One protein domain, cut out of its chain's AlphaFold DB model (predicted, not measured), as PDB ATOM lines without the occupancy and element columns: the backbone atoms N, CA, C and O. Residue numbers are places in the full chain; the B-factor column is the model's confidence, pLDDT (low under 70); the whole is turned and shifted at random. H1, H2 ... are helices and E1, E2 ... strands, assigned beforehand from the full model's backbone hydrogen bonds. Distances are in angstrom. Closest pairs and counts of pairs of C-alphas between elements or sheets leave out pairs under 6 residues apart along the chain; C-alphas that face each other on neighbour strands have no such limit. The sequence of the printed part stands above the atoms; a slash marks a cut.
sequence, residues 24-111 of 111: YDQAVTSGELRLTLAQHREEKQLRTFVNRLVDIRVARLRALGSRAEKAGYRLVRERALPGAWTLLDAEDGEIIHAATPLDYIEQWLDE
ATOM      1  N   TYR A  24     169.818 162.708 132.088       42.47
ATOM      2  CA  TYR A  24     169.342 161.341 131.849       42.47
ATOM      3  C   TYR A  24     170.496 160.358 131.577       42.47
ATOM      4  O   TYR A  24     170.473 159.234 132.078       42.47
ATOM      5  N   ASP A  25     171.555 160.791 130.885       46.44
ATOM      6  CA  ASP A  25     172.755 159.969 130.656       46.44
ATOM      7  C   ASP A  25     173.612 159.805 131.929       46.44
ATOM      8  O   ASP A  25     174.280 158.783 132.136       46.44
ATOM      9  N   GLN A  26     173.548 160.778 132.843       45.22
ATOM     10  CA  GLN A  26     174.271 160.735 134.115       45.22
ATOM     11  C   GLN A  26     173.597 159.805 135.144       45.22
ATOM     12  O   GLN A  26     174.294 159.072 135.854       45.22
ATOM     13  N   ALA A  27     172.258 159.740 135.171       44.50
ATOM     14  CA  ALA A  27     171.503 158.839 136.050       44.50
ATOM     15  C   ALA A  27     171.585 157.358 135.625       44.50
ATOM     16  O   ALA A  27     171.637 156.470 136.477       44.50
ATOM     17  N   VAL A  28     171.690 157.070 134.322       46.97
ATOM     18  CA  VAL A  28     171.874 155.693 133.813       46.97
ATOM     19  C   VAL A  28     173.259 155.125 134.176       46.97
ATOM     20  O   VAL A  28     173.432 153.909 134.289       46.97
ATOM     21  N   THR A  29     174.239 155.992 134.441       51.84
ATOM     22  CA  THR A  29     175.615 155.592 134.776       51.84
ATOM     23  C   THR A  29     175.846 155.432 136.289       51.84
ATOM     24  O   THR A  29     176.750 154.698 136.707       51.84
ATOM     25  N   SER A  30     175.006 156.040 137.134       49.62
ATOM     26  CA  SER A  30     175.177 156.059 138.591       49.62
ATOM     27  C   SER A  30     174.384 154.952 139.300       49.62
ATOM     28  O   SER A  30     173.333 155.191 139.876       49.62
ATOM     29  N   GLY A  31     174.905 153.721 139.275       50.53
ATOM     30  CA  GLY A  31     174.716 152.699 140.327       50.53
ATOM     31  C   GLY A  31     173.338 152.034 140.530       50.53
ATOM     32  O   GLY A  31     173.299 150.850 140.866       50.53
ATOM     33  N   GLU A  32     172.218 152.714 140.298       47.28
ATOM     34  CA  GLU A  32     170.885 152.265 140.743       47.28
ATOM     35  C   GLU A  32     170.255 151.198 139.824       47.28
ATOM     36  O   GLU A  32     169.648 150.232 140.298       47.28
ATOM     37  N   LEU A  33     170.494 151.273 138.509       46.81
ATOM     38  CA  LEU A  33     170.093 150.222 137.556       46.81
ATOM     39  C   LEU A  33     170.959 148.953 137.655       46.81
ATOM     40  O   LEU A  33     170.542 147.867 137.248       46.81
ATOM     41  N   ARG A  34     172.173 149.058 138.214       44.19
ATOM     42  CA  ARG A  34     173.073 147.908 138.403       44.19
ATOM     43  C   ARG A  34     172.682 147.062 139.612       44.19
ATOM     44  O   ARG A  34     172.771 145.840 139.530       44.19
ATOM     45  N   LEU A  35     172.210 147.685 140.692       47.50
ATOM     46  CA  LEU A  35     171.732 146.981 141.886       47.50
ATOM     47  C   LEU A  35     170.423 146.228 141.627       47.50
ATOM     48  O   LEU A  35     170.314 145.061 141.988       47.50
ATOM     49  N   THR A  36     169.482 146.835 140.906       49.94
ATOM     50  CA  THR A  36     168.191 146.206 140.573       49.94
ATOM     51  C   THR A  36     168.333 145.018 139.614       49.94
ATOM     52  O   THR A  36     167.727 143.970 139.841       49.94
ATOM     53  N   LEU A  37     169.185 145.108 138.585       50.62
ATOM     54  CA  LEU A  37     169.472 143.973 137.693       50.62
ATOM     55  C   LEU A  37     170.303 142.869 138.369       50.62
ATOM     56  O   LEU A  37     170.119 141.693 138.048       50.62
ATOM     57  N   ALA A  38     171.190 143.219 139.307       50.81
ATOM     58  CA  ALA A  38     171.924 142.242 140.112       50.81
ATOM     59  C   ALA A  38     170.997 141.495 141.087       50.81
ATOM     60  O   ALA A  38     171.041 140.268 141.136       50.81
ATOM     61  N   GLN A  39     170.083 142.200 141.760       51.69
ATOM     62  CA  GLN A  39     169.043 141.596 142.605       51.69
ATOM     63  C   GLN A  39     168.125 140.665 141.796       51.69
ATOM     64  O   GLN A  39     167.845 139.539 142.203       51.69
ATOM     65  N   HIS A  40     167.744 141.072 140.582       48.81
ATOM     66  CA  HIS A  40     166.925 140.245 139.694       48.81
ATOM     67  C   HIS A  40     167.672 139.007 139.143       48.81
ATOM     68  O   HIS A  40     167.050 138.030 138.715       48.81
ATOM     69  N   ARG A  41     169.014 139.018 139.149       51.62
ATOM     70  CA  ARG A  41     169.856 137.868 138.778       51.62
ATOM     71  C   ARG A  41     169.861 136.799 139.872       51.62
ATOM     72  O   ARG A  41     169.783 135.616 139.539       51.62
ATOM     73  N   GLU A  42     169.894 137.200 141.140       51.34
ATOM     74  CA  GLU A  42     169.844 136.282 142.285       51.34
ATOM     75  C   GLU A  42     168.452 135.656 142.460       51.34
ATOM     76  O   GLU A  42     168.342 134.446 142.663       51.34
ATOM     77  N   GLU A  43     167.370 136.413 142.252       55.62
ATOM     78  CA  GLU A  43     166.007 135.855 142.282       55.62
ATOM     79  C   GLU A  43     165.763 134.820 141.177       55.62
ATOM     80  O   GLU A  43     165.143 133.777 141.413       55.62
ATOM     81  N   LYS A  44     166.286 135.058 139.966       59.84
ATOM     82  CA  LYS A  44     166.227 134.064 138.883       59.84
ATOM     83  C   LYS A  44     166.994 132.797 139.250       59.84
ATOM     84  O   LYS A  44     166.509 131.702 138.969       59.84
ATOM     85  N   GLN A  45     168.145 132.931 139.906       62.03
ATOM     86  CA  GLN A  45     168.906 131.781 140.390       62.03
ATOM     87  C   GLN A  45     168.153 131.007 141.478       62.03
ATOM     88  O   GLN A  45     168.080 129.781 141.389       62.03
ATOM     89  N   LEU A  46     167.527 131.693 142.438       61.78
ATOM     90  CA  LEU A  46     166.706 131.055 143.472       61.78
ATOM     91  C   LEU A  46     165.492 130.343 142.873       61.78
ATOM     92  O   LEU A  46     165.218 129.204 143.243       61.78
ATOM     93  N   ARG A  47     164.803 130.946 141.898       67.50
ATOM     94  CA  ARG A  47     163.681 130.295 141.203       67.50
ATOM     95  C   ARG A  47     164.122 129.036 140.462       67.50
ATOM     96  O   ARG A  47     163.455 128.009 140.556       67.50
ATOM     97  N   THR A  48     165.244 129.092 139.745       75.25
ATOM     98  CA  THR A  48     165.809 127.917 139.066       75.25
ATOM     99  C   THR A  48     166.210 126.833 140.063       75.25
ATOM    100  O   THR A  48     165.953 125.655 139.825       75.25
ATOM    101  N   PHE A  49     166.801 127.217 141.192       71.62
ATOM    102  CA  PHE A  49     167.193 126.286 142.241       71.62
ATOM    103  C   PHE A  49     165.980 125.620 142.902       71.62
ATOM    104  O   PHE A  49     165.930 124.395 142.994       71.62
ATOM    105  N   VAL A  50     164.969 126.402 143.285       74.81
ATOM    106  CA  VAL A  50     163.717 125.888 143.856       74.81
ATOM    107  C   VAL A  50     163.007 124.971 142.865       74.81
ATOM    108  O   VAL A  50     162.622 123.874 143.255       74.81
ATOM    109  N   ASN A  51     162.901 125.349 141.586       73.19
ATOM    110  CA  ASN A  51     162.328 124.469 140.563       73.19
ATOM    111  C   ASN A  51     163.087 123.142 140.478       73.19
ATOM    112  O   ASN A  51     162.465 122.086 140.498       73.19
ATOM    113  N   ARG A  52     164.425 123.174 140.494       72.81
ATOM    114  CA  ARG A  52     165.238 121.952 140.470       72.81
ATOM    115  C   ARG A  52     165.007 121.072 141.701       72.81
ATOM    116  O   ARG A  52     164.941 119.852 141.576       72.81
ATOM    117  N   LEU A  53     164.869 121.666 142.886       77.50
ATOM    118  CA  LEU A  53     164.542 120.925 144.108       77.50
ATOM    119  C   LEU A  53     163.130 120.327 144.063       77.50
ATOM    120  O   LEU A  53     162.923 119.202 144.523       77.50
ATOM    121  N   VAL A  54     162.168 121.057 143.495       79.06
ATOM    122  CA  VAL A  54     160.808 120.560 143.264       79.06
ATOM    123  C   VAL A  54     160.831 119.393 142.279       79.06
ATOM    124  O   VAL A  54     160.231 118.366 142.579       79.06
ATOM    125  N   ASP A  55     161.582 119.481 141.181       80.44
ATOM    126  CA  ASP A  55     161.703 118.401 140.195       80.44
ATOM    127  C   ASP A  55     162.272 117.118 140.819       80.44
ATOM    128  O   ASP A  55     161.735 116.031 140.601       80.44
ATOM    129  N   ILE A  56     163.305 117.235 141.665       79.12
ATOM    130  CA  ILE A  56     163.879 116.094 142.401       79.12
ATOM    131  C   ILE A  56     162.830 115.465 143.331       79.12
ATOM    132  O   ILE A  56     162.674 114.242 143.364       79.12
ATOM    133  N   ARG A  57     162.074 116.289 144.069       79.81
ATOM    134  CA  ARG A  57     160.998 115.820 144.962       79.81
ATOM    135  C   ARG A  57     159.873 115.138 144.180       79.81
ATOM    136  O   ARG A  57     159.402 114.086 144.601       79.81
ATOM    137  N   VAL A  58     159.468 115.699 143.042       81.31
ATOM    138  CA  VAL A  58     158.429 115.133 142.168       81.31
ATOM    139  C   VAL A  58     158.886 113.810 141.556       81.31
ATOM    140  O   VAL A  58     158.102 112.863 141.516       81.31
ATOM    141  N   ALA A  59     160.148 113.702 141.135       82.38
ATOM    142  CA  ALA A  59     160.713 112.455 140.625       82.38
ATOM    143  C   ALA A  59     160.708 111.349 141.694       82.38
ATOM    144  O   ALA A  59     160.263 110.235 141.407       82.38
ATOM    145  N   ARG A  60     161.113 111.668 142.934       83.19
ATOM    146  CA  ARG A  60     161.053 110.728 144.071       83.19
ATOM    147  C   ARG A  60     159.618 110.279 144.353       83.19
ATOM    148  O   ARG A  60     159.365 109.086 144.464       83.19
ATOM    149  N   LEU A  61     158.669 111.215 144.387       82.31
ATOM    150  CA  LEU A  61     157.250 110.907 144.597       82.31
ATOM    151  C   LEU A  61     156.661 110.021 143.499       82.31
ATOM    152  O   LEU A  61     155.915 109.095 143.800       82.31
ATOM    153  N   ARG A  62     157.012 110.267 142.233       83.88
ATOM    154  CA  ARG A  62     156.565 109.427 141.116       83.88
ATOM    155  C   ARG A  62     157.128 108.011 141.220       83.88
ATOM    156  O   ARG A  62     156.397 107.055 140.972       83.88
ATOM    157  N   ALA A  63     158.406 107.879 141.577       85.12
ATOM    158  CA  ALA A  63     159.035 106.578 141.769       85.12
ATOM    159  C   ALA A  63     158.357 105.797 142.904       85.12
ATOM    160  O   ALA A  63     158.022 104.632 142.709       85.12
ATOM    161  N   LEU A  64     158.079 106.453 144.036       84.12
ATOM    162  CA  LEU A  64     157.360 105.852 145.162       84.12
ATOM    163  C   LEU A  64     155.926 105.472 144.805       84.12
ATOM    164  O   LEU A  64     155.518 104.357 145.095       84.12
ATOM    165  N   GLY A  65     155.192 106.343 144.107       84.75
ATOM    166  CA  GLY A  65     153.859 106.014 143.600       84.75
ATOM    167  C   GLY A  65     153.879 104.788 142.685       84.75
ATOM    168  O   GLY A  65     153.066 103.892 142.851       84.75
ATOM    169  N   SER A  66     154.876 104.686 141.801       86.44
ATOM    170  CA  SER A  66     155.032 103.515 140.924       86.44
ATOM    171  C   SER A  66     155.401 102.238 141.691       86.44
ATOM    172  O   SER A  66     155.048 101.147 141.253       86.44
ATOM    173  N   ARG A  67     156.150 102.338 142.800       85.44
ATOM    174  CA  ARG A  67     156.451 101.186 143.669       85.44
ATOM    175  C   ARG A  67     155.216 100.751 144.447       85.44
ATOM    176  O   ARG A  67     154.898  99.570 144.424       85.44
ATOM    177  N   ALA A  68     154.503 101.705 145.043       85.69
ATOM    178  CA  ALA A  68     153.236 101.462 145.717       85.69
ATOM    179  C   ALA A  68     152.257 100.756 144.771       85.69
ATOM    180  O   ALA A  68     151.785  99.677 145.098       85.69
ATOM    181  N   GLU A  69     152.057 101.272 143.553       85.75
ATOM    182  CA  GLU A  69     151.145 100.666 142.572       85.75
ATOM    183  C   GLU A  69     151.538  99.230 142.204       85.75
ATOM    184  O   GLU A  69     150.673  98.366 142.080       85.75
ATOM    185  N   LYS A  70     152.840  98.944 142.064       85.69
ATOM    186  CA  LYS A  70     153.333  97.580 141.802       85.69
ATOM    187  C   LYS A  70     153.082  96.620 142.960       85.69
ATOM    188  O   LYS A  70     152.929  95.429 142.718       85.69
ATOM    189  N   ALA A  71     153.081  97.135 144.182       83.88
ATOM    190  CA  ALA A  71     152.806  96.374 145.390       83.88
ATOM    191  C   ALA A  71     151.299  96.282 145.709       83.88
ATOM    192  O   ALA A  71     150.932  95.616 146.666       83.88
ATOM    193  N   GLY A  72     150.429  96.899 144.898       85.50
ATOM    194  CA  GLY A  72     148.981  96.904 145.132       85.50
ATOM    195  C   GLY A  72     148.508  98.033 146.046       85.50
ATOM    196  O   GLY A  72     147.413  97.967 146.581       85.50
ATOM    197  N   TYR A  73     149.300  99.092 146.199       88.25
ATOM    198  CA  TYR A  73     149.003 100.229 147.066       88.25
ATOM    199  C   TYR A  73     148.893 101.545 146.289       88.25
ATOM    200  O   TYR A  73     149.497 101.746 145.234       88.25
ATOM    201  N   ARG A  74     148.157 102.507 146.842       86.38
ATOM    202  CA  ARG A  74     148.024 103.871 146.328       86.38
ATOM    203  C   ARG A  74     148.564 104.876 147.337       86.38
ATOM    204  O   ARG A  74     148.062 105.006 148.448       86.38
ATOM    205  N   LEU A  75     149.544 105.665 146.905       86.50
ATOM    206  CA  LEU A  75     150.097 106.753 147.705       86.50
ATOM    207  C   LEU A  75     149.238 108.022 147.580       86.50
ATOM    208  O   LEU A  75     149.103 108.583 146.489       86.50
ATOM    209  N   VAL A  76     148.704 108.513 148.696       84.69
ATOM    210  CA  VAL A  76     147.882 109.728 148.769       84.69
ATOM    211  C   VAL A  76     148.537 110.758 149.683       84.69
ATOM    212  O   VAL A  76     149.047 110.448 150.756       84.69
ATOM    213  N   ARG A  77     148.525 112.021 149.249       82.62
ATOM    214  CA  ARG A  77     148.969 113.152 150.066       82.62
ATOM    215  C   ARG A  77     147.788 113.728 150.832       82.62
ATOM    216  O   ARG A  77     146.793 114.107 150.210       82.62
ATOM    217  N   GLU A  78     147.943 113.892 152.138       77.75
ATOM    218  CA  GLU A  78     146.925 114.544 152.956       77.75
ATOM    219  C   GLU A  78     146.856 116.046 152.632       77.75
ATOM    220  O   GLU A  78     147.882 116.733 152.540       77.75
ATOM    221  N   ARG A  79     145.642 116.578 152.439       73.31
ATOM    222  CA  ARG A  79     145.444 118.012 152.147       73.31
ATOM    223  C   ARG A  79     145.522 118.857 153.411       73.31
ATOM    224  O   ARG A  79     145.971 119.998 153.336       73.31
ATOM    225  N   ALA A  80     145.092 118.303 154.544       73.75
ATOM    226  CA  ALA A  80     145.055 119.014 155.820       73.75
ATOM    227  C   ALA A  80     146.450 119.237 156.427       73.75
ATOM    228  O   ALA A  80     146.679 120.237 157.103       73.75
ATOM    229  N   LEU A  81     147.391 118.323 156.170       71.94
ATOM    230  CA  LEU A  81     148.718 118.316 156.784       71.94
ATOM    231  C   LEU A  81     149.804 118.280 155.702       71.94
ATOM    232  O   LEU A  81     150.091 117.219 155.139       71.94
ATOM    233  N   PRO A  82     150.442 119.423 155.386       68.06
ATOM    234  CA  PRO A  82     151.497 119.466 154.387       68.06
ATOM    235  C   PRO A  82     152.712 118.661 154.864       68.06
ATOM    236  O   PRO A  82     153.517 119.135 155.656       68.06
ATOM    237  N   GLY A  83     152.851 117.443 154.341       69.81
ATOM    238  CA  GLY A  83     153.941 116.522 154.684       69.81
ATOM    239  C   GLY A  83     153.464 115.152 155.157       69.81
ATOM    240  O   GLY A  83     154.280 114.235 155.179       69.81
ATOM    241  N   ALA A  84     152.174 115.013 155.468       79.50
ATOM    242  CA  ALA A  84     151.566 113.731 155.781       79.50
ATOM    243  C   ALA A  84     151.215 112.965 154.500       79.50
ATOM    244  O   ALA A  84     150.671 113.523 153.536       79.50
ATOM    245  N   TRP A  85     151.562 111.684 154.511       85.19
ATOM    246  CA  TRP A  85     151.336 110.748 153.423       85.19
ATOM    247  C   TRP A  85     150.603 109.530 153.950       85.19
ATOM    248  O   TRP A  85     150.924 109.013 155.019       85.19
ATOM    249  N   THR A  86     149.641 109.073 153.166       86.69
ATOM    250  CA  THR A  86     148.812 107.924 153.485       86.69
ATOM    251  C   THR A  86     148.937 106.921 152.354       86.69
ATOM    252  O   THR A  86     148.696 107.245 151.191       86.69
ATOM    253  N   LEU A  87     149.353 105.714 152.697       86.44
ATOM    254  CA  LEU A  87     149.316 104.550 151.844       86.44
ATOM    255  C   LEU A  87     147.944 103.895 152.001       86.44
ATOM    256  O   LEU A  87     147.557 103.499 153.102       86.44
ATOM    257  N   LEU A  88     147.213 103.829 150.896       87.06
ATOM    258  CA  LEU A  88     145.951 103.118 150.800       87.06
ATOM    259  C   LEU A  88     146.171 101.793 150.083       87.06
ATOM    260  O   LEU A  88     147.028 101.715 149.202       87.06
ATOM    261  N   ASP A  89     145.376 100.790 150.398       85.62
ATOM    262  CA  ASP A  89     145.262  99.611 149.553       85.62
ATOM    263  C   ASP A  89     144.588  99.970 148.217       85.62
ATOM    264  O   ASP A  89     143.737 100.867 148.147       85.62
ATOM    265  N   ALA A  90     145.015  99.351 147.117       84.94
ATOM    266  CA  ALA A  90     144.446  99.629 145.802       84.94
ATOM    267  C   ALA A  90     143.125  98.887 145.547       84.94
ATOM    268  O   ALA A  90     142.368  99.334 144.679       84.94
ATOM    269  N   GLU A  91     142.854  97.791 146.259       80.12
ATOM    270  CA  GLU A  91     141.669  96.948 146.086       80.12
ATOM    271  C   GLU A  91     140.462  97.490 146.857       80.12
ATOM    272  O   GLU A  91     139.389  97.649 146.267       80.12
ATOM    273  N   ASP A  92     140.626  97.822 148.140       84.00
ATOM    274  CA  ASP A  92     139.527  98.288 149.001       84.00
ATOM    275  C   ASP A  92     139.618  99.776 149.393       84.00
ATOM    276  O   ASP A  92     138.614 100.381 149.787       84.00
ATOM    277  N   GLY A  93     140.782 100.405 149.203       82.31
ATOM    278  CA  GLY A  93     141.011 101.794 149.595       82.31
ATOM    279  C   GLY A  93     141.191 101.997 151.100       82.31
ATOM    280  O   GLY A  93     141.088 103.141 151.559       82.31
ATOM    281  N   GLU A  94     141.440 100.935 151.866       86.50
ATOM    282  CA  GLU A  94     141.708 101.002 153.298       86.50
ATOM    283  C   GLU A  94     143.057 101.680 153.573       86.50
ATOM    284  O   GLU A  94     144.011 101.582 152.801       86.50
ATOM    285  N   ILE A  95     143.140 102.409 154.688       85.25
ATOM    286  CA  ILE A  95     144.379 103.048 155.125       85.25
ATOM    287  C   ILE A  95     145.296 101.986 155.729       85.25
ATOM    288  O   ILE A  95     145.162 101.636 156.899       85.25
ATOM    289  N   ILE A  96     146.266 101.529 154.941       85.00
ATOM    290  CA  ILE A  96     147.295 100.585 155.388       85.00
ATOM    291  C   ILE A  96     148.288 101.287 156.312       85.00
ATOM    292  O   ILE A  96     148.651 100.779 157.374       85.00
ATOM    293  N   HIS A  97     148.741 102.480 155.914       81.62
ATOM    294  CA  HIS A  97     149.745 103.204 156.680       81.62
ATOM    295  C   HIS A  97     149.641 104.711 156.479       81.62
ATOM    296  O   HIS A  97     149.595 105.192 155.353       81.62
ATOM    297  N   ALA A  98     149.657 105.485 157.560       82.75
ATOM    298  CA  ALA A  98     149.739 106.940 157.503       82.75
ATOM    299  C   ALA A  98     151.003 107.389 158.232       82.75
ATOM    300  O   ALA A  98     151.149 107.148 159.430       82.75
ATOM    301  N   ALA A  99     151.909 108.055 157.520       79.31
ATOM    302  CA  ALA A  99     153.169 108.504 158.084       79.31
ATOM    303  C   ALA A  99     153.526 109.928 157.658       79.31
ATOM    304  O   ALA A  99     153.220 110.419 156.570       79.31
ATOM    305  N   THR A 100     154.217 110.598 158.570       77.75
ATOM    306  CA  THR A 100     154.871 111.886 158.354       77.75
ATOM    307  C   THR A 100     156.264 111.731 158.948       77.75
ATOM    308  O   THR A 100     156.332 111.580 160.169       77.75
ATOM    309  N   PRO A 101     157.383 111.770 158.197       77.44
ATOM    310  CA  PRO A 101     157.619 112.016 156.765       77.44
ATOM    311  C   PRO A 101     157.456 110.823 155.798       77.44
ATOM    312  O   PRO A 101     157.347 109.668 156.193       77.44
ATOM    313  N   LEU A 102     157.530 111.144 154.497       77.31
ATOM    314  CA  LEU A 102     157.516 110.216 153.353       77.31
ATOM    315  C   LEU A 102     158.578 109.105 153.432       77.31
ATOM    316  O   LEU A 102     158.360 108.030 152.888       77.31
ATOM    317  N   ASP A 103     159.710 109.351 154.097       79.00
ATOM    318  CA  ASP A 103     160.789 108.368 154.254       79.00
ATOM    319  C   ASP A 103     160.310 107.079 154.954       79.00
ATOM    320  O   ASP A 103     160.767 105.996 154.607       79.00
ATOM    321  N   TYR A 104     159.332 107.175 155.864       80.50
ATOM    322  CA  TYR A 104     158.736 106.004 156.518       80.50
ATOM    323  C   TYR A 104     157.872 105.167 155.565       80.50
ATOM    324  O   TYR A 104     157.852 103.946 155.670       80.50
ATOM    325  N   ILE A 105     157.199 105.809 154.604       82.50
ATOM    326  CA  ILE A 105     156.443 105.101 153.563       82.50
ATOM    327  C   ILE A 105     157.401 104.391 152.601       82.50
ATOM    328  O   ILE A 105     157.115 103.288 152.154       82.50
ATOM    329  N   GLU A 106     158.538 105.017 152.278       82.31
ATOM    330  CA  GLU A 106     159.570 104.388 151.445       82.31
ATOM    331  C   GLU A 106     160.170 103.160 152.128       82.31
ATOM    332  O   GLU A 106     160.270 102.121 151.490       82.31
ATOM    333  N   GLN A 107     160.480 103.251 153.426       81.94
ATOM    334  CA  GLN A 107     160.970 102.107 154.192       81.94
ATOM    335  C   GLN A 107     159.952 100.960 154.235       81.94
ATOM    336  O   GLN A 107     160.337  99.817 154.034       81.94
ATOM    337  N   TRP A 108     158.667 101.262 154.433       83.94
ATOM    338  CA  TRP A 108     157.611 100.247 154.451       83.94
ATOM    339  C   TRP A 108     157.427  99.548 153.094       83.94
ATOM    340  O   TRP A 108     157.106  98.371 153.051       83.94
ATOM    341  N   LEU A 109     157.635 100.257 151.979       79.56
ATOM    342  CA  LEU A 109     157.557  99.674 150.630       79.56
ATOM    343  C   LEU A 109     158.799  98.858 150.234       79.56
ATOM    344  O   LEU A 109     158.739  98.136 149.238       79.56
ATOM    345  N   ASP A 110     159.916  99.034 150.942       78.44
ATOM    346  CA  ASP A 110     161.176  98.325 150.692       78.44
ATOM    347  C   ASP A 110     161.364  97.098 151.625       78.44
ATOM    348  O   ASP A 110     162.311  96.336 151.415       78.44
ATOM    349  N   GLU A 111     160.491  96.902 152.626       70.19
ATOM    350  CA  GLU A 111     160.391  95.684 153.463       70.19
ATOM    351  C   GLU A 111     159.607  94.559 152.765       70.19
ATOM    352  O   GLU A 111     160.069  93.395 152.859       70.19
TER     353      GLU A 111
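Overview. This is residues 24 to 111 of the 111 residues of an uncharacterized protein of Nocardia cerradoensis (UniProt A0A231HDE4). One long helix, H2, has a small compact head at its far end, where the three-stranded sheet E1 E2 E3 packs along the side of residues 61 to 69 of H2, and the short helix H3 covers E2 and E3 on the same face of the sheet as H2. Residues 24 to 59 stick out as an arm tipped by H1. The sheet is a meander, each strand the antiparallel neighbour of the one before. The 88 printed residues, in order H1 H2 E1 E2 E3 H3, are mixed in class and extended: radius of gyration of the C-alphas 22.3 A, spans 73 by 24 by 18 A.

Arrangement. E2, residues 85 to 89, forms hairpins with E1, residues 73 to 77 (N 74 to O 88, 2.7 A), and E3, residues 95 to 99 (N 87 to O 97, 2.7 A), within hydrogen-bond range. H3, residues 102 to 110, is on the sheet at a height of 8.9 A. H2, residues 32 to 70, on the same face, only just touches H3 with residues 64 to 68 alone, in 3 pairs of C-alphas within 8 A, closest Ala 68 and Leu 109, 6.8 A. H1, residues 24 to 29, meets H2 only through their link. Every O i to N i+4 pair is within range in H2 and H3, 1 of 2 in H1.

Along the chain. H2 runs 57.4 A, from C-alpha 32 at (170.885, 152.265, 140.743) to C-alpha 70 at (153.333, 97.580, 141.802).

Size, cuts and confidence. The printed part has no cut and no long link; pLDDT is under 70 at residues 24 to 47 and 82 to 83.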